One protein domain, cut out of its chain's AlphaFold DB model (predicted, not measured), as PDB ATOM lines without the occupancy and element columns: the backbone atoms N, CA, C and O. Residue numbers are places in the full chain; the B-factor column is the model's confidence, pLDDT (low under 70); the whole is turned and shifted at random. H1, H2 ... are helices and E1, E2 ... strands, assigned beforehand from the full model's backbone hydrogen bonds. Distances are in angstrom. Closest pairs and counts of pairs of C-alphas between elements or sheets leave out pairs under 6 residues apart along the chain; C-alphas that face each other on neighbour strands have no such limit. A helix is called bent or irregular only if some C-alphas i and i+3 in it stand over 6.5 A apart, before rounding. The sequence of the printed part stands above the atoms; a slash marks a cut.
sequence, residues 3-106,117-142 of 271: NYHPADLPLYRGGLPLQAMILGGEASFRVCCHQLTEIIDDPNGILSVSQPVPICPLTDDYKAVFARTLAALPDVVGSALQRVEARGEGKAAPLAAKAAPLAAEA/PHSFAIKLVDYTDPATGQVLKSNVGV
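Overview. This is residues 3 to 106 and 117 to 142 of the 271 residues of the protein "Hypothetical protein" of Strombidinopsis acuminata (UniProt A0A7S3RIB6). A small sheet of three short strands, E1, E2 and E3, has one face covered by the second arm of a long bent helix, H2b, while the first arm, H2a, runs beyond the sheet to meet the short helix H1. A second, separate hairpin, E4 and E5, lies apart from E1, E2, E3 and H1, and residues 85 to 90, of which 85 to 87 belong to H2, and residues 98 to 106 stand free. The 130 printed residues include two named helices and five named strands, in the order E1 H1 E2 E3 H2 E4 E5; both sheets are antiparallel, the larger in the order E1, E2, E3. The class is mixed, helices and strands, with under half of the residues in named elements: helices hold 34 and strands 19. The whole is compact, with a radius of gyration of the C-alphas of 15.5 A and spans of 49 by 39 by 29 A.

Along the chain. E1 is residues 3 to 5, beginning at C-alpha 3 at (22.626, -17.542, -33.690); E2 is residues 32 to 35, 10.1 A long, and E3 residues 46 to 49. By its hydrogen bonds H2 was assigned as one helix, residues 62 to 87, but it is bent: C-alphas 71 and 74 are 7.2 A apart. Its arms are H2a, residues 62 to 71, 14.4 A, and H2b, residues 74 to 87, 20.1 A, which ends at C-alpha 87 at (38.825, -17.456, -40.691). H1 is residues 17 to 24, 10.3 A. E4 is residues 125 to 128 and E5 residues 135 to 138, with C-alpha 138 at (11.122, -3.047, -31.155).

Arrangement. In the larger sheet E2 is the inner strand. E1 and E2 are antiparallel, with N 3 and O 34 at 2.8 A; E2 and E3 form a hairpin, with N 33 and O 48 at 3.0 A. H2b is on this sheet at a height of 8.5 A, over E2 and E3, slantwise to the strands at 35 degrees to E2 on the local plane: two layers, a helix on one face of a sheet. The closest C-alphas of E3 and H2b are those of Leu 47 and Ala 80, 5.1 A apart. H2a stands at a steep tilt of 46 degrees to H2b and is not on the sheet. H1 touches H2a, the closest C-alphas being those of Gln 19 and Tyr 62 at 6.7 A. They run opposite ways at a steep tilt of 50 degrees. E4 and E5 form a hairpin, with N 127 and O 136 at 2.8 A. In H1, H2a and H2b every O i to N i+4 pair is within hydrogen-bond range.

Size, cuts and confidence. The two C-alphas farthest apart, those of Gly 88 and Pro 117, are 49.7 A apart. Residues 107 to 116 are not printed, and C-alphas 106 and 117 are 21.1 A apart across the cut. The links E1 to H1 and E3 to H2 are long. Residues 85 to 90, of which 85 to 87 belong to H2, and residues 98 to 106 stand free. The mean pLDDT of the printed part is 77.5; it is under 70 at residues 88 to 106, 117 to 132 and 134 to 141.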
ATOM      1  N   ASN A   3      24.076 -17.522 -33.787       96.06
ATOM      2  CA  ASN A   3      22.626 -17.542 -33.690       96.06
ATOM      3  C   ASN A   3      22.047 -17.801 -35.083       96.06
ATOM      4  O   ASN A   3      22.589 -17.321 -36.079       96.06
ATOM      5  N   TYR A   4      20.993 -18.607 -35.136       97.44
ATOM      6  CA  TYR A   4      20.164 -18.790 -36.316       97.44
ATOM      7  C   TYR A   4      18.938 -17.885 -36.201       97.44
ATOM      8  O   TYR A   4      18.097 -18.088 -35.322       97.44
ATOM      9  N   HIS A   5      18.827 -16.923 -37.112       96.38
ATOM     10  CA  HIS A   5      17.735 -15.964 -37.152       96.38
ATOM     11  C   HIS A   5      16.842 -16.239 -38.366       96.38
ATOM     12  O   HIS A   5      17.327 -16.215 -39.505       96.38
ATOM     13  N   PRO A   6      15.536 -16.493 -38.178       96.62
ATOM     14  CA  PRO A   6      14.640 -16.853 -39.268       96.62
ATOM     15  C   PRO A   6      14.136 -15.610 -40.029       96.62
ATOM     16  O   PRO A   6      12.937 -15.465 -40.247       96.62
ATOM     17  N   ALA A   7      15.037 -14.696 -40.395       93.31
ATOM     18  CA  ALA A   7      14.735 -13.482 -41.151       93.31
ATOM     19  C   ALA A   7      15.968 -12.928 -41.885       93.31
ATOM     20  O   ALA A   7      17.113 -13.258 -41.554       93.31
ATOM     21  N   ASP A   8      15.713 -12.062 -42.869       87.69
ATOM     22  CA  ASP A   8      16.740 -11.425 -43.694       87.69
ATOM     23  C   ASP A   8      17.279 -10.171 -42.991       87.69
ATOM     24  O   ASP A   8      16.764  -9.063 -43.164       87.69
ATOM     25  N   LEU A   9      18.288 -10.343 -42.133       83.44
ATOM     26  CA  LEU A   9      18.905  -9.222 -41.422       83.44
ATOM     27  C   LEU A   9      19.523  -8.216 -42.414       83.44
ATOM     28  O   LEU A   9      20.221  -8.624 -43.343       83.44
ATOM     29  N   PRO A  10      19.318  -6.895 -42.222       81.88
ATOM     30  CA  PRO A  10      18.889  -6.215 -40.989       81.88
ATOM     31  C   PRO A  10      17.371  -6.107 -40.761       81.88
ATOM     32  O   PRO A  10      16.956  -5.485 -39.780       81.88
ATOM     33  N   LEU A  11      16.538  -6.643 -41.653       81.50
ATOM     34  CA  LEU A  11      15.084  -6.588 -41.507       81.50
ATOM     35  C   LEU A  11      14.612  -7.565 -40.426       81.50
ATOM     36  O   LEU A  11      15.248  -8.584 -40.164       81.50
ATOM     37  N   TYR A  12      13.472  -7.250 -39.806       83.38
ATOM     38  CA  TYR A  12      12.779  -8.155 -38.883       83.38
ATOM     39  C   TYR A  12      13.669  -8.691 -37.739       83.38
ATOM     40  O   TYR A  12      13.685  -9.884 -37.447       83.38
ATOM     41  N   ARG A  13      14.426  -7.811 -37.074       85.06
ATOM     42  CA  ARG A  13      15.157  -8.138 -35.833       85.06
ATOM     43  C   ARG A  13      14.186  -8.460 -34.688       85.06
ATOM     44  O   ARG A  13      13.039  -8.019 -34.691       85.06
ATOM     45  N   GLY A  14      14.650  -9.178 -33.673       86.88
ATOM     46  CA  GLY A  14      13.934  -9.509 -32.443       86.88
ATOM     47  C   GLY A  14      13.130 -10.814 -32.511       86.88
ATOM     48  O   GLY A  14      13.285 -11.625 -33.411       86.88
ATOM     49  N   GLY A  15      12.245 -11.029 -31.531       86.69
ATOM     50  CA  GLY A  15      11.685 -12.361 -31.252       86.69
ATOM     51  C   GLY A  15      10.494 -12.859 -32.088       86.69
ATOM     52  O   GLY A  15      10.081 -13.993 -31.873       86.69
ATOM     53  N   LEU A  16       9.910 -12.060 -32.996       92.00
ATOM     54  CA  LEU A  16       8.718 -12.452 -33.783       92.00
ATOM     55  C   LEU A  16       8.849 -12.158 -35.297       92.00
ATOM     56  O   LEU A  16       7.940 -11.571 -35.892       92.00
ATOM     57  N   PRO A  17       9.973 -12.521 -35.942       93.38
ATOM     58  CA  PRO A  17      10.228 -12.164 -37.337       93.38
ATOM     59  C   PRO A  17       9.251 -12.823 -38.315       93.38
ATOM     60  O   PRO A  17       8.810 -12.183 -39.264       93.38
ATOM     61  N   LEU A  18       8.876 -14.085 -38.087       95.19
ATOM     62  CA  LEU A  18       8.004 -14.824 -39.005       95.19
ATOM     63  C   LEU A  18       6.598 -14.239 -39.045       95.19
ATOM     64  O   LEU A  18       6.038 -14.030 -40.119       95.19
ATOM     65  N   GLN A  19       6.049 -13.928 -37.872       94.56
ATOM     66  CA  GLN A  19       4.753 -13.275 -37.754       94.56
ATOM     67  C   GLN A  19       4.782 -11.914 -38.439       94.56
ATOM     68  O   GLN A  19       3.878 -11.592 -39.202       94.56
ATOM     69  N   ALA A  20       5.854 -11.149 -38.227       90.94
ATOM     70  CA  ALA A  20       6.047  -9.859 -38.869       90.94
ATOM     71  C   ALA A  20       6.081  -9.973 -40.407       90.94
ATOM     72  O   ALA A  20       5.406  -9.212 -41.090       90.94
ATOM     73  N   MET A  21       6.776 -10.958 -40.976       93.12
ATOM     74  CA  MET A  21       6.800 -11.152 -42.434       93.12
ATOM     75  C   MET A  21       5.440 -11.583 -43.002       93.12
ATOM     76  O   MET A  21       5.036 -11.093 -44.056       93.12
ATOM     77  N   ILE A  22       4.695 -12.439 -42.289       94.94
ATOM     78  CA  ILE A  22       3.333 -12.836 -42.688       94.94
ATOM     79  C   ILE A  22       2.377 -11.633 -42.647       94.94
ATOM     80  O   ILE A  22       1.633 -11.409 -43.602       94.94
ATOM     81  N   LEU A  23       2.426 -10.836 -41.575       91.44
ATOM     82  CA  LEU A  23       1.650  -9.598 -41.422       91.44
ATOM     83  C   LEU A  23       2.004  -8.561 -42.497       91.44
ATOM     84  O   LEU A  23       1.117  -7.919 -43.056       91.44
ATOM     85  N   GLY A  24       3.293  -8.432 -42.820       87.56
ATOM     86  CA  GLY A  24       3.794  -7.550 -43.875       87.56
ATOM     87  C   GLY A  24       3.420  -7.999 -45.290       87.56
ATOM     88  O   GLY A  24       3.546  -7.216 -46.230       87.56
ATOM     89  N   GLY A  25       2.931  -9.234 -45.450       90.81
ATOM     90  CA  GLY A  25       2.586  -9.797 -46.750       90.81
ATOM     91  C   GLY A  25       3.801 -10.076 -47.628       90.81
ATOM     92  O   GLY A  25       3.696  -9.977 -48.850       90.81
ATOM     93  N   GLU A  26       4.948 -10.384 -47.023       92.12
ATOM     94  CA  GLU A  26       6.149 -10.740 -47.773       92.12
ATOM     95  C   GLU A  26       5.902 -12.013 -48.592       92.12
ATOM     96  O   GLU A  26       5.306 -12.971 -48.102       92.12
ATOM     97  N   ALA A  27       6.368 -12.038 -49.842       95.19
ATOM     98  CA  ALA A  27       6.243 -13.207 -50.721       95.19
ATOM     99  C   ALA A  27       7.384 -14.219 -50.519       95.19
ATOM    100  O   ALA A  27       7.268 -15.398 -50.855       95.19
ATOM    101  N   SER A  28       8.519 -13.758 -49.998       96.50
ATOM    102  CA  SER A  28       9.660 -14.594 -49.638       96.50
ATOM    103  C   SER A  28      10.586 -13.843 -48.688       96.50
ATOM    104  O   SER A  28      10.516 -12.621 -48.577       96.50
ATOM    105  N   PHE A  29      11.470 -14.575 -48.026       95.19
ATOM    106  CA  PHE A  29      12.508 -14.030 -47.157       95.19
ATOM    107  C   PHE A  29      13.733 -14.934 -47.192       95.19
ATOM    108  O   PHE A  29      13.738 -15.965 -47.857       95.19
ATOM    109  N   ARG A  30      14.791 -14.577 -46.478       96.94
ATOM    110  CA  ARG A  30      15.925 -15.470 -46.240       96.94
ATOM    111  C   ARG A  30      16.089 -15.673 -44.750       96.94
ATOM    112  O   ARG A  30      15.666 -14.836 -43.965       96.94
ATOM    113  N   VAL A  31      16.704 -16.777 -44.363       97.19
ATOM    114  CA  VAL A  31      17.145 -17.000 -42.984       97.19
ATOM    115  C   VAL A  31      18.654 -16.837 -42.933       97.19
ATOM    116  O   VAL A  31      19.341 -17.059 -43.935       97.19
ATOM    117  N   CYS A  32      19.192 -16.448 -41.786       96.62
ATOM    118  CA  CYS A  32      20.624 -16.228 -41.654       96.62
ATOM    119  C   CYS A  32      21.183 -16.839 -40.376       96.62
ATOM    120  O   CYS A  32      20.486 -17.018 -39.380       96.62
ATOM    121  N   CYS A  33      22.477 -17.145 -40.406       97.31
ATOM    122  CA  CYS A  33      23.249 -17.327 -39.191       97.31
ATOM    123  C   CYS A  33      24.170 -16.132 -39.009       97.31
ATOM    124  O   CYS A  33      24.888 -15.742 -39.934       97.31
ATOM    125  N   HIS A  34      24.198 -15.587 -37.799       94.31
ATOM    126  CA  HIS A  34      25.068 -14.477 -37.446       94.31
ATOM    127  C   HIS A  34      25.820 -14.756 -36.144       94.31
ATOM    128  O   HIS A  34      25.414 -15.565 -35.309       94.31
ATOM    129  N   GLN A  35      26.963 -14.104 -35.981       93.62
ATOM    130  CA  GLN A  35      27.689 -14.084 -34.726       93.62
ATOM    131  C   GLN A  35      26.888 -13.283 -33.696       93.62
ATOM    132  O   GLN A  35      26.383 -12.200 -33.993       93.62
ATOM    133  N   LEU A  36      26.783 -13.818 -32.479       92.38
ATOM    134  CA  LEU A  36      26.217 -13.073 -31.360       92.38
ATOM    135  C   LEU A  36      27.155 -11.927 -30.972       92.38
ATOM    136  O   LEU A  36      28.345 -12.151 -30.731       92.38
ATOM    137  N   THR A  37      26.592 -10.725 -30.899       89.31
ATOM    138  CA  THR A  37      27.236  -9.511 -30.394       89.31
ATOM    139  C   THR A  37      26.387  -8.938 -29.254       89.31
ATOM    140  O   THR A  37      25.401  -9.542 -28.832       89.31
ATOM    141  N   GLU A  38      26.781  -7.785 -28.725       86.06
ATOM    142  CA  GLU A  38      25.979  -7.023 -27.759       86.06
ATOM    143  C   GLU A  38      24.725  -6.382 -28.383       86.06
ATOM    144  O   GLU A  38      23.794  -6.006 -27.676       86.06
ATOM    145  N   ILE A  39      24.668  -6.311 -29.715       83.12
ATOM    146  CA  ILE A  39      23.539  -5.785 -30.475       83.12
ATOM    147  C   ILE A  39      22.623  -6.962 -30.860       83.12
ATOM    148  O   ILE A  39      23.047  -7.901 -31.532       83.12
ATOM    149  N   ILE A  40      21.346  -6.911 -30.458       83.69
ATOM    150  CA  ILE A  40      20.349  -7.957 -30.772       83.69
ATOM    151  C   ILE A  40      20.263  -8.151 -32.286       83.69
ATOM    152  O   ILE A  40      19.935  -7.202 -32.989       83.69
ATOM    153  N   ASP A  41      20.505  -9.355 -32.793       85.56
ATOM    154  CA  ASP A  41      20.417  -9.672 -34.225       85.56
ATOM    155  C   ASP A  41      21.203  -8.681 -35.106       85.56
ATOM    156  O   ASP A  41      20.683  -8.059 -36.035       85.56
ATOM    157  N   ASP A  42      22.465  -8.458 -34.733       83.69
ATOM    158  CA  ASP A  42      23.379  -7.535 -35.400       83.69
ATOM    159  C   ASP A  42      23.672  -7.955 -36.853       83.69
ATOM    160  O   ASP A  42      24.307  -8.995 -37.082       83.69
ATOM    161  N   PRO A  43      23.295  -7.141 -37.858       81.50
ATOM    162  CA  PRO A  43      23.552  -7.458 -39.262       81.50
ATOM    163  C   PRO A  43      25.048  -7.483 -39.604       81.50
ATOM    164  O   PRO A  43      25.452  -8.120 -40.577       81.50
ATOM    165  N   ASN A  44      25.902  -6.839 -38.803       84.44
ATOM    166  CA  ASN A  44      27.349  -6.883 -39.013       84.44
ATOM    167  C   ASN A  44      27.940  -8.254 -38.657       84.44
ATOM    168  O   ASN A  44      29.042  -8.591 -39.090       84.44
ATOM    169  N   GLY A  45      27.206  -9.064 -37.891       86.56
ATOM    170  CA  GLY A  45      27.607 -10.408 -37.503       86.56
ATOM    171  C   GLY A  45      27.271 -11.491 -38.526       86.56
ATOM    172  O   GLY A  45      27.593 -12.645 -38.258       86.56
ATOM    173  N   ILE A  46      26.615 -11.194 -39.656       92.50
ATOM    174  CA  ILE A  46      26.114 -12.234 -40.576       92.50
ATOM    175  C   ILE A  46      27.264 -13.088 -41.123       92.50
ATOM    176  O   ILE A  46      28.214 -12.599 -41.743       92.50
ATOM    177  N   LEU A  47      27.143 -14.398 -40.914       92.50
ATOM    178  CA  LEU A  47      28.089 -15.417 -41.358       92.50
ATOM    179  C   LEU A  47      27.590 -16.089 -42.636       92.50
ATOM    180  O   LEU A  47      28.359 -16.239 -43.585       92.50
ATOM    181  N   SER A  48      26.309 -16.452 -42.683       94.81
ATOM    182  CA  SER A  48      25.677 -17.130 -43.816       94.81
ATOM    183  C   SER A  48      24.206 -16.742 -43.955       94.81
ATOM    184  O   SER A  48      23.579 -16.270 -43.006       94.81
ATOM    185  N   VAL A  49      23.666 -16.952 -45.155       95.19
ATOM    186  CA  VAL A  49      22.275 -16.669 -45.519       95.19
ATOM    187  C   VAL A  49      21.775 -17.802 -46.419       95.19
ATOM    188  O   VAL A  49      22.554 -18.341 -47.208       95.19
ATOM    189  N   SER A  50      20.504 -18.178 -46.296       96.69
ATOM    190  CA  SER A  50      19.866 -19.199 -47.134       96.69
ATOM    191  C   SER A  50      19.560 -18.706 -48.552       96.69
ATOM    192  O   SER A  50      19.625 -17.514 -48.863       96.69
ATOM    193  N   GLN A  51      19.112 -19.634 -49.400       95.69
ATOM    194  CA  GLN A  51      18.280 -19.285 -50.554       95.69
ATOM    195  C   GLN A  51      16.941 -18.670 -50.098       95.69
ATOM    196  O   GLN A  51      16.548 -18.869 -48.942       95.69
ATOM    197  N   PRO A  52      16.231 -17.926 -50.967       97.06
ATOM    198  CA  PRO A  52      14.895 -17.430 -50.651       97.06
ATOM    199  C   PRO A  52      13.943 -18.554 -50.212       97.06
ATOM    200  O   PRO A  52      13.778 -19.556 -50.903       97.06
ATOM    201  N   VAL A  53      13.311 -18.361 -49.060       97.00
ATOM    202  CA  VAL A  53      12.236 -19.177 -48.505       97.00
ATOM    203  C   VAL A  53      10.910 -18.533 -48.920       97.00
ATOM    204  O   VAL A  53      10.651 -17.393 -48.527       97.00
ATOM    205  N   PRO A  54      10.070 -19.211 -49.721       97.31
ATOM    206  CA  PRO A  54       8.800 -18.649 -50.157       97.31
ATOM    207  C   PRO A  54       7.792 -18.591 -49.006       97.31
ATOM    208  O   PRO A  54       7.776 -19.473 -48.142       97.31
ATOM    209  N   ILE A  55       6.915 -17.591 -49.057       96.56
ATOM    210  CA  ILE A  55       5.672 -17.503 -48.289       96.56
ATOM    211  C   ILE A  55       4.545 -17.474 -49.322       96.56
ATOM    212  O   ILE A  55       4.374 -16.498 -50.049       96.56
ATOM    213  N   CYS A  56       3.797 -18.566 -49.417       95.75
ATOM    214  CA  CYS A  56       2.634 -18.675 -50.279       95.75
ATOM    215  C   CYS A  56       1.527 -17.780 -49.713       95.75
ATOM    216  O   CYS A  56       1.044 -18.035 -48.600       95.75
ATOM    217  N   PRO A  57       1.089 -16.751 -50.458       90.00
ATOM    218  CA  PRO A  57      -0.014 -15.915 -50.017       90.00
ATOM    219  C   PRO A  57      -1.256 -16.766 -49.739       90.00
ATOM    220  O   PRO A  57      -1.491 -17.772 -50.412       90.00
ATOM    221  N   LEU A  58      -2.049 -16.351 -48.748       88.50
ATOM    222  CA  LEU A  58      -3.363 -16.916 -48.401       88.50
ATOM    223  C   LEU A  58      -3.384 -18.360 -47.870       88.50
ATOM    224  O   LEU A  58      -4.409 -18.809 -47.373       88.50
ATOM    225  N   THR A  59      -2.284 -19.105 -47.978       93.06
ATOM    226  CA  THR A  59      -2.251 -20.541 -47.640       93.06
ATOM    227  C   THR A  59      -1.219 -20.876 -46.580       93.06
ATOM    228  O   THR A  59      -1.468 -21.748 -45.750       93.06
ATOM    229  N   ASP A  60      -0.084 -20.176 -46.555       96.69
ATOM    230  CA  ASP A  60       0.921 -20.413 -45.528       96.69
ATOM    231  C   ASP A  60       0.549 -19.711 -44.220       96.69
ATOM    232  O   ASP A  60       0.445 -18.482 -44.150       96.69
ATOM    233  N   ASP A  61       0.410 -20.503 -43.163       96.38
ATOM    234  CA  ASP A  61       0.352 -20.034 -41.786       96.38
ATOM    235  C   ASP A  61       1.749 -20.008 -41.137       96.38
ATOM    236  O   ASP A  61       2.764 -20.386 -41.734       96.38
ATOM    237  N   TYR A  62       1.814 -19.572 -39.878       96.25
ATOM    238  CA  TYR A  62       3.050 -19.578 -39.096       96.25
ATOM    239  C   TYR A  62       3.767 -20.935 -39.100       96.25
ATOM    240  O   TYR A  62       4.993 -20.976 -39.218       96.25
ATOM    241  N   LYS A  63       3.033 -22.049 -38.988       96.81
ATOM    242  CA  LYS A  63       3.627 -23.389 -38.914       96.81
ATOM    243  C   LYS A  63       4.264 -23.781 -40.239       96.81
ATOM    244  O   LYS A  63       5.381 -24.298 -40.233       96.81
ATOM    245  N   ALA A  64       3.587 -23.516 -41.355       97.31
ATOM    246  CA  ALA A  64       4.102 -23.779 -42.693       97.31
ATOM    247  C   ALA A  64       5.389 -22.983 -42.954       97.31
ATOM    248  O   ALA A  64       6.403 -23.558 -43.364       97.31
ATOM    249  N   VAL A  65       5.385 -21.683 -42.643       97.31
ATOM    250  CA  VAL A  65       6.569 -20.826 -42.795       97.31
ATOM    251  C   VAL A  65       7.703 -21.289 -41.876       97.31
ATOM    252  O   VAL A  65       8.836 -21.454 -42.328       97.31
ATOM    253  N   PHE A  66       7.409 -21.571 -40.603       97.31
ATOM    254  CA  PHE A  66       8.400 -22.047 -39.638       97.31
ATOM    255  C   PHE A  66       9.040 -23.370 -40.076       97.31
ATOM    256  O   PHE A  66      10.266 -23.487 -40.055       97.31
ATOM    257  N   ALA A  67       8.251 -24.334 -40.556       97.81
ATOM    258  CA  ALA A  67       8.765 -25.606 -41.065       97.81
ATOM    259  C   ALA A  67       9.763 -25.412 -42.220       97.81
ATOM    260  O   ALA A  67      10.803 -26.072 -42.251       97.81
ATOM    261  N   ARG A  68       9.511 -24.460 -43.130       97.75
ATOM    262  CA  ARG A  68      10.462 -24.136 -44.208       97.75
ATOM    263  C   ARG A  68      11.744 -23.493 -43.689       97.75
ATOM    264  O   ARG A  68      12.808 -23.755 -44.243       97.75
ATOM    265  N   THR A  69      11.680 -22.720 -42.601       97.25
ATOM    266  CA  THR A  69      12.910 -22.234 -41.952       97.25
ATOM    267  C   THR A  69      13.736 -23.385 -41.392       97.25
ATOM    268  O   THR A  69      14.941 -23.432 -41.609       97.25
ATOM    269  N   LEU A  70      13.104 -24.370 -40.750       97.50
ATOM    270  CA  LEU A  70      13.819 -25.539 -40.236       97.50
ATOM    271  C   LEU A  70      14.472 -26.352 -41.360       97.50
ATOM    272  O   LEU A  70      15.580 -26.851 -41.178       97.50
ATOM    273  N   ALA A  71      13.835 -26.435 -42.530       97.81
ATOM    274  CA  ALA A  71      14.417 -27.099 -43.695       97.81
ATOM    275  C   ALA A  71      15.694 -26.406 -44.209       97.81
ATOM    276  O   ALA A  71      16.594 -27.083 -44.696       97.81
ATOM    277  N   ALA A  72      15.806 -25.081 -44.069       96.88
ATOM    278  CA  ALA A  72      16.993 -24.316 -44.464       96.88
ATOM    279  C   ALA A  72      18.135 -24.364 -43.429       96.88
ATOM    280  O   ALA A  72      19.272 -23.995 -43.735       96.88
ATOM    281  N   LEU A  73      17.852 -24.800 -42.199       96.88
ATOM    282  CA  LEU A  73      18.779 -24.711 -41.072       96.88
ATOM    283  C   LEU A  73      20.110 -25.458 -41.294       96.88
ATOM    284  O   LEU A  73      21.148 -24.845 -41.032       96.88
ATOM    285  N   PRO A  74      20.148 -26.717 -41.789       98.12
ATOM    286  CA  PRO A  74      21.409 -27.446 -41.960       98.12
ATOM    287  C   PRO A  74      22.403 -26.729 -42.880       98.12
ATOM    288  O   PRO A  74      23.569 -26.567 -42.517       98.12
ATOM    289  N   ASP A  75      21.935 -26.234 -44.027       97.06
ATOM    290  CA  ASP A  75      22.784 -25.577 -45.027       97.06
ATOM    291  C   ASP A  75      23.329 -24.242 -44.517       97.06
ATOM    292  O   ASP A  75      24.507 -23.911 -44.702       97.06
ATOM    293  N   VAL A  76      22.476 -23.472 -43.840       96.81
ATOM    294  CA  VAL A  76      22.820 -22.149 -43.309       96.81
ATOM    295  C   VAL A  76      23.827 -22.289 -42.175       96.81
ATOM    296  O   VAL A  76      24.864 -21.620 -42.196       96.81
ATOM    297  N   VAL A  77      23.579 -23.192 -41.226       97.06
ATOM    298  CA  VAL A  77      24.489 -23.445 -40.102       97.06
ATOM    299  C   VAL A  77      25.807 -24.045 -40.595       97.06
ATOM    300  O   VAL A  77      26.868 -23.560 -40.206       97.06
ATOM    301  N   GLY A  78      25.770 -25.034 -41.492       96.44
ATOM    302  CA  GLY A  78      26.975 -25.638 -42.068       96.44
ATOM    303  C   GLY A  78      27.858 -24.608 -42.773       96.44
ATOM    304  O   GLY A  78      29.059 -24.525 -42.507       96.44
ATOM    305  N   SER A  79      27.249 -23.738 -43.583       94.94
ATOM    306  CA  SER A  79      27.951 -22.629 -44.244       94.94
ATOM    307  C   SER A  79      28.538 -21.620 -43.250       94.94
ATOM    308  O   SER A  79      29.614 -21.069 -43.493       94.94
ATOM    309  N   ALA A  80      27.856 -21.350 -42.130       94.44
ATOM    310  CA  ALA A  80      28.379 -20.474 -41.082       94.44
ATOM    311  C   ALA A  80      29.603 -21.089 -40.391       94.44
ATOM    312  O   ALA A  80      30.604 -20.397 -40.212       94.44
ATOM    313  N   LEU A  81      29.546 -22.377 -40.043       94.50
ATOM    314  CA  LEU A  81      30.641 -23.088 -39.374       94.50
ATOM    315  C   LEU A  81      31.894 -23.158 -40.250       94.50
ATOM    316  O   LEU A  81      32.964 -22.771 -39.791       94.50
ATOM    317  N   GLN A  82      31.752 -23.512 -41.532       93.25
ATOM    318  CA  GLN A  82      32.872 -23.512 -42.486       93.25
ATOM    319  C   GLN A  82      33.562 -22.144 -42.569       93.25
ATOM    320  O   GLN A  82      34.784 -22.051 -42.666       93.25
ATOM    321  N   ARG A  83      32.788 -21.053 -42.505       89.38
ATOM    322  CA  ARG A  83      33.343 -19.692 -42.503       89.38
ATOM    323  C   ARG A  83      34.040 -19.343 -41.198       89.38
ATOM    324  O   ARG A  83      35.032 -18.622 -41.240       89.38
ATOM    325  N   VAL A  84      33.527 -19.806 -40.061       88.25
ATOM    326  CA  VAL A  84      34.192 -19.635 -38.763       88.25
ATOM    327  C   VAL A  84      35.532 -20.373 -38.760       88.25
ATOM    328  O   VAL A  84      36.535 -19.776 -38.381       88.25
ATOM    329  N   GLU A  85      35.573 -21.612 -39.253       89.56
ATOM    330  CA  GLU A  85      36.799 -22.416 -39.355       89.56
ATOM    331  C   GLU A  85      37.829 -21.783 -40.296       89.56
ATOM    332  O   GLU A  85      38.980 -21.575 -39.914       89.56
ATOM    333  N   ALA A  86      37.412 -21.402 -41.508       86.44
ATOM    334  CA  ALA A  86      38.304 -20.830 -42.518       86.44
ATOM    335  C   ALA A  86      38.940 -19.491 -42.100       86.44
ATOM    336  O   ALA A  86      39.967 -19.101 -42.653       86.44
ATOM    337  N   ARG A  87      38.332 -18.763 -41.154       76.38
ATOM    338  CA  ARG A  87      38.825 -17.456 -40.691       76.38
ATOM    339  C   ARG A  87      39.972 -17.554 -39.685       76.38
ATOM    340  O   ARG A  87      40.691 -16.570 -39.530       76.38
ATOM    341  N   GLY A  88      40.156 -18.694 -39.017       69.25
ATOM    342  CA  GLY A  88      41.006 -18.760 -37.827       69.25
ATOM    343  C   GLY A  88      40.451 -17.896 -36.682       69.25
ATOM    344  O   GLY A  88      39.541 -17.088 -36.862       69.25
ATOM    345  N   GLU A  89      40.949 -18.104 -35.469       56.62
ATOM    346  CA  GLU A  89      40.404 -17.542 -34.228       56.62
ATOM    347  C   GLU A  89      40.130 -16.014 -34.281       56.62
ATOM    348  O   GLU A  89      41.026 -15.187 -34.134       56.62
ATOM    349  N   GLY A  90      38.854 -15.616 -34.378       55.56
ATOM    350  CA  GLY A  90      38.329 -14.678 -33.377       55.56
ATOM    351  C   GLY A  90      37.732 -13.322 -33.776       55.56
ATOM    352  O   GLY A  90      37.245 -12.657 -32.865       55.56
ATOM    353  N   LYS A  91      37.674 -12.871 -35.040       54.44
ATOM    354  CA  LYS A  91      36.902 -11.644 -35.380       54.44
ATOM    355  C   LYS A  91      36.170 -11.729 -36.716       54.44
ATOM    356  O   LYS A  91      36.780 -11.934 -37.763       54.44
ATOM    357  N   ALA A  92      34.853 -11.514 -36.689       52.72
ATOM    358  CA  ALA A  92      34.077 -11.335 -37.904       52.72
ATOM    359  C   ALA A  92      34.428  -9.998 -38.562       52.72
ATOM    360  O   ALA A  92      34.102  -8.933 -38.046       52.72
ATOM    361  N   ALA A  93      35.033 -10.056 -39.748       53.81
ATOM    362  CA  ALA A  93      34.679  -9.071 -40.754       53.81
ATOM    363  C   ALA A  93      33.240  -9.407 -41.190       53.81
ATOM    364  O   ALA A  93      32.983 -10.582 -41.519       53.81
ATOM    365  N   PRO A  94      32.305  -8.439 -41.166       57.22
ATOM    366  CA  PRO A  94      30.975  -8.634 -41.724       57.22
ATOM    367  C   PRO A  94      31.103  -9.248 -43.115       57.22
ATOM    368  O   PRO A  94      32.082  -8.976 -43.823       57.22
ATOM    369  N   LEU A  95      30.134 -10.065 -43.538       56.28
ATOM    370  CA  LEU A  95      29.880 -10.186 -44.973       56.28
ATOM    371  C   LEU A  95      29.824  -8.743 -45.470       56.28
ATOM    372  O   LEU A  95      28.918  -8.012 -45.073       56.28
ATOM    373  N   ALA A  96      30.857  -8.295 -46.201       50.56
ATOM    374  CA  ALA A  96      30.860  -6.953 -46.751       50.56
ATOM    375  C   ALA A  96      29.491  -6.815 -47.393       50.56
ATOM    376  O   ALA A  96      29.111  -7.700 -48.164       50.56
ATOM    377  N   ALA A  97      28.742  -5.773 -47.031       45.12
ATOM    378  CA  ALA A  97      27.376  -5.543 -47.484       45.12
ATOM    379  C   ALA A  97      27.278  -5.323 -49.014       45.12
ATOM    380  O   ALA A  97      26.350  -4.708 -49.506       45.12
ATOM    381  N   LYS A  98      28.206  -5.891 -49.792       40.09
ATOM    382  CA  LYS A  98      28.011  -6.499 -51.106       40.09
ATOM    383  C   LYS A  98      27.019  -7.678 -51.089       40.09
ATOM    384  O   LYS A  98      27.063  -8.529 -51.975       40.09
ATOM    385  N   ALA A  99      26.038  -7.690 -50.186       41.94
ATOM    386  CA  ALA A  99      24.703  -7.950 -50.691       41.94
ATOM    387  C   ALA A  99      24.484  -6.864 -51.750       41.94
ATOM    388  O   ALA A  99      24.195  -5.719 -51.417       41.94
ATOM    389  N   ALA A 100      24.741  -7.186 -53.027       37.12
ATOM    390  CA  ALA A 100      24.121  -6.430 -54.102       37.12
ATOM    391  C   ALA A 100      22.666  -6.304 -53.659       37.12
ATOM    392  O   ALA A 100      22.056  -7.345 -53.380       37.12
ATOM    393  N   PRO A 101      22.174  -5.084 -53.400       39.03
ATOM    394  CA  PRO A 101      20.878  -4.951 -52.800       39.03
ATOM    395  C   PRO A 101      19.926  -5.668 -53.745       39.03
ATOM    396  O   PRO A 101      19.813  -5.326 -54.921       39.03
ATOM    397  N   LEU A 102      19.221  -6.661 -53.218       40.66
ATOM    398  CA  LEU A 102      18.045  -7.211 -53.878       40.66
ATOM    399  C   LEU A 102      16.944  -6.143 -54.030       40.66
ATOM    400  O   LEU A 102      15.872  -6.452 -54.515       40.66
ATOM    401  N   ALA A 103      17.234  -4.871 -53.718       38.44
ATOM    402  CA  ALA A 103      16.526  -3.684 -54.187       38.44
ATOM    403  C   ALA A 103      16.567  -3.470 -55.716       38.44
ATOM    404  O   ALA A 103      16.005  -2.487 -56.185       38.44
ATOM    405  N   ALA A 104      17.256  -4.311 -56.497       35.84
ATOM    406  CA  ALA A 104      17.170  -4.254 -57.959       35.84
ATOM    407  C   ALA A 104      15.995  -5.076 -58.536       35.84
ATOM    408  O   ALA A 104      15.585  -4.812 -59.662       35.84
ATOM    409  N   GLU A 105      15.432  -6.021 -57.771       34.53
ATOM    410  CA  GLU A 105      14.217  -6.777 -58.146       34.53
ATOM    411  C   GLU A 105      13.076  -6.638 -57.131       34.53
ATOM    412  O   GLU A 105      11.907  -6.712 -57.506       34.53
ATOM    413  N   ALA A 106      13.370  -6.336 -55.864       40.66
ATOM    414  CA  ALA A 106      12.417  -5.583 -55.068       40.66
ATOM    415  C   ALA A 106      12.364  -4.196 -55.704       40.66
ATOM    416  O   ALA A 106      13.383  -3.506 -55.715       40.66
ATOM    417  N   PRO A 117      -2.887   1.690 -45.004       31.67
ATOM    418  CA  PRO A 117      -3.642   2.160 -43.848       31.67
ATOM    419  C   PRO A 117      -2.934   1.797 -42.539       31.67
ATOM    420  O   PRO A 117      -2.293   0.754 -42.420       31.67
ATOM    421  N   HIS A 118      -2.989   2.724 -41.587       30.27
ATOM    422  CA  HIS A 118      -2.107   2.863 -40.427       30.27
ATOM    423  C   HIS A 118      -2.043   1.694 -39.417       30.27
ATOM    424  O   HIS A 118      -1.369   1.832 -38.397       30.27
ATOM    425  N   SER A 119      -2.632   0.539 -39.708       36.19
ATOM    426  CA  SER A 119      -2.706  -0.644 -38.843       36.19
ATOM    427  C   SER A 119      -1.702  -1.763 -39.189       36.19
ATOM    428  O   SER A 119      -1.460  -2.627 -38.344       36.19
ATOM    429  N   PHE A 120      -1.049  -1.734 -40.368       38.28
ATOM    430  CA  PHE A 120      -0.229  -2.869 -40.871       38.28
ATOM    431  C   PHE A 120       1.258  -2.626 -40.998       38.28
ATOM    432  O   PHE A 120       2.039  -3.569 -41.163       38.28
ATOM    433  N   ALA A 121       1.687  -1.375 -40.868       34.75
ATOM    434  CA  ALA A 121       3.085  -1.142 -40.595       34.75
ATOM    435  C   ALA A 121       3.357  -1.757 -39.223       34.75
ATOM    436  O   ALA A 121       2.897  -1.239 -38.205       34.75
ATOM    437  N   ILE A 122       4.134  -2.839 -39.193       45.91
ATOM    438  CA  ILE A 122       4.948  -3.187 -38.035       45.91
ATOM    439  C   ILE A 122       5.793  -1.945 -37.784       45.91
ATOM    440  O   ILE A 122       6.905  -1.796 -38.296       45.91
ATOM    441  N   LYS A 123       5.238  -0.984 -37.038       40.94
ATOM    442  CA  LYS A 123       6.029   0.009 -36.351       40.94
ATOM    443  C   LYS A 123       6.791  -0.842 -35.368       40.94
ATOM    444  O   LYS A 123       6.331  -1.140 -34.270       40.94
ATOM    445  N   LEU A 124       7.970  -1.251 -35.818       44.91
ATOM    446  CA  LEU A 124       9.117  -1.255 -34.958       44.91
ATOM    447  C   LEU A 124       9.059   0.085 -34.235       44.91
ATOM    448  O   LEU A 124       9.362   1.130 -34.820       44.91
ATOM    449  N   VAL A 125       8.487   0.060 -33.036       47.78
ATOM    450  CA  VAL A 125       8.314   1.273 -32.257       47.78
ATOM    451  C   VAL A 125       9.728   1.717 -31.954       47.78
ATOM    452  O   VAL A 125      10.564   0.880 -31.593       47.78
ATOM    453  N   ASP A 126       9.992   2.998 -32.177       50.28
ATOM    454  CA  ASP A 126      11.251   3.591 -31.773       50.28
ATOM    455  C   ASP A 126      11.364   3.403 -30.261       50.28
ATOM    456  O   ASP A 126      10.632   3.993 -29.469       50.28
ATOM    457  N   TYR A 127      12.231   2.478 -29.878       49.41
ATOM    458  CA  TYR A 127      12.644   2.237 -28.517       49.41
ATOM    459  C   TYR A 127      14.001   2.901 -28.377       49.41
ATOM    460  O   TYR A 127      15.006   2.385 -28.856       49.41
ATOM    461  N   THR A 128      14.031   4.071 -27.756       57.34
ATOM    462  CA  THR A 128      15.299   4.698 -27.399       57.34
ATOM    463  C   THR A 128      15.902   3.917 -26.242       57.34
ATOM    464  O   THR A 128      15.348   3.920 -25.141       57.34
ATOM    465  N   ASP A 129      17.016   3.237 -26.495       47.12
ATOM    466  CA  ASP A 129      17.791   2.561 -25.462       47.12
ATOM    467  C   ASP A 129      18.221   3.594 -24.402       47.12
ATOM    468  O   ASP A 129      18.925   4.554 -24.730       47.12
ATOM    469  N   PRO A 130      17.806   3.437 -23.133       42.19
ATOM    470  CA  PRO A 130      18.093   4.408 -22.084       42.19
ATOM    471  C   PRO A 130      19.576   4.472 -21.691       42.19
ATOM    472  O   PRO A 130      19.984   5.456 -21.078       42.19
ATOM    473  N   ALA A 131      20.385   3.458 -22.020       51.06
ATOM    474  CA  ALA A 131      21.819   3.441 -21.725       51.06
ATOM    475  C   ALA A 131      22.651   4.140 -22.809       51.06
ATOM    476  O   ALA A 131      23.654   4.780 -22.496       51.06
ATOM    477  N   THR A 132      22.245   4.023 -24.076       64.62
ATOM    478  CA  THR A 132      23.037   4.487 -25.231       64.62
ATOM    479  C   THR A 132      22.415   5.668 -25.978       64.62
ATOM    480  O   THR A 132      23.093   6.320 -26.768       64.62
ATOM    481  N   GLY A 133      21.128   5.956 -25.758       74.31
ATOM    482  CA  GLY A 133      20.362   6.945 -26.522       74.31
ATOM    483  C   GLY A 133      20.053   6.510 -27.959       74.31
ATOM    484  O   GLY A 133      19.482   7.285 -28.725       74.31
ATOM    485  N   GLN A 134      20.425   5.286 -28.345       54.34
ATOM    486  CA  GLN A 134      20.201   4.778 -29.690       54.34
ATOM    487  C   GLN A 134      18.724   4.433 -29.883       54.34
ATOM    488  O   GLN A 134      18.133   3.703 -29.092       54.34
ATOM    489  N   VAL A 135      18.130   4.920 -30.971       51.56
ATOM    490  CA  VAL A 135      16.789   4.501 -31.383       51.56
ATOM    491  C   VAL A 135      16.879   3.096 -31.972       51.56
ATOM    492  O   VAL A 135      17.373   2.893 -33.083       51.56
ATOM    493  N   LEU A 136      16.426   2.117 -31.200       50.91
ATOM    494  CA  LEU A 136      16.271   0.735 -31.611       50.91
ATOM    495  C   LEU A 136      14.840   0.490 -32.074       50.91
ATOM    496  O   LEU A 136      13.892   1.191 -31.736       50.91
ATOM    497  N   LYS A 137      14.689  -0.554 -32.866       52.88
ATOM    498  CA  LYS A 137      13.432  -0.959 -33.469       52.88
ATOM    499  C   LYS A 137      12.878  -2.160 -32.685       52.88
ATOM    500  O   LYS A 137      13.553  -3.181 -32.610       52.88
ATOM    501  N   SER A 138      11.695  -2.033 -32.068       53.50
ATOM    502  CA  SER A 138      11.122  -3.047 -31.155       53.50
ATOM    503  C   SER A 138       9.861  -3.738 -31.692       53.50
ATOM    504  O   SER A 138       8.949  -3.080 -32.185       53.50
ATOM    505  N   ASN A 139       9.754  -5.061 -31.505       59.59
ATOM    506  CA  ASN A 139       8.630  -5.898 -31.966       59.59
ATOM    507  C   ASN A 139       7.342  -5.780 -31.133       59.59
ATOM    508  O   ASN A 139       6.420  -6.572 -31.322       59.59
ATOM    509  N   VAL A 140       7.248  -4.808 -30.223       59.53
ATOM    510  CA  VAL A 140       6.039  -4.582 -29.408       59.53
ATOM    511  C   VAL A 140       4.787  -4.415 -30.282       59.53
ATOM    512  O   VAL A 140       3.721  -4.890 -29.901       59.53
ATOM    513  N   GLY A 141       4.923  -3.846 -31.486       68.25
ATOM    514  CA  GLY A 141       3.819  -3.711 -32.442       68.25
ATOM    515  C   GLY A 141       3.325  -5.024 -33.066       68.25
ATOM    516  O   GLY A 141       2.209  -5.064 -33.563       68.25
ATOM    517  N   VAL A 142       4.103  -6.113 -33.035       77.19
ATOM    518  CA  VAL A 142       3.646  -7.416 -33.557       77.19
ATOM    519  C   VAL A 142       2.626  -8.028 -32.601       77.19
ATOM    520  O   VAL A 142       1.580  -8.497 -33.031       77.19
TER     521      VAL A 142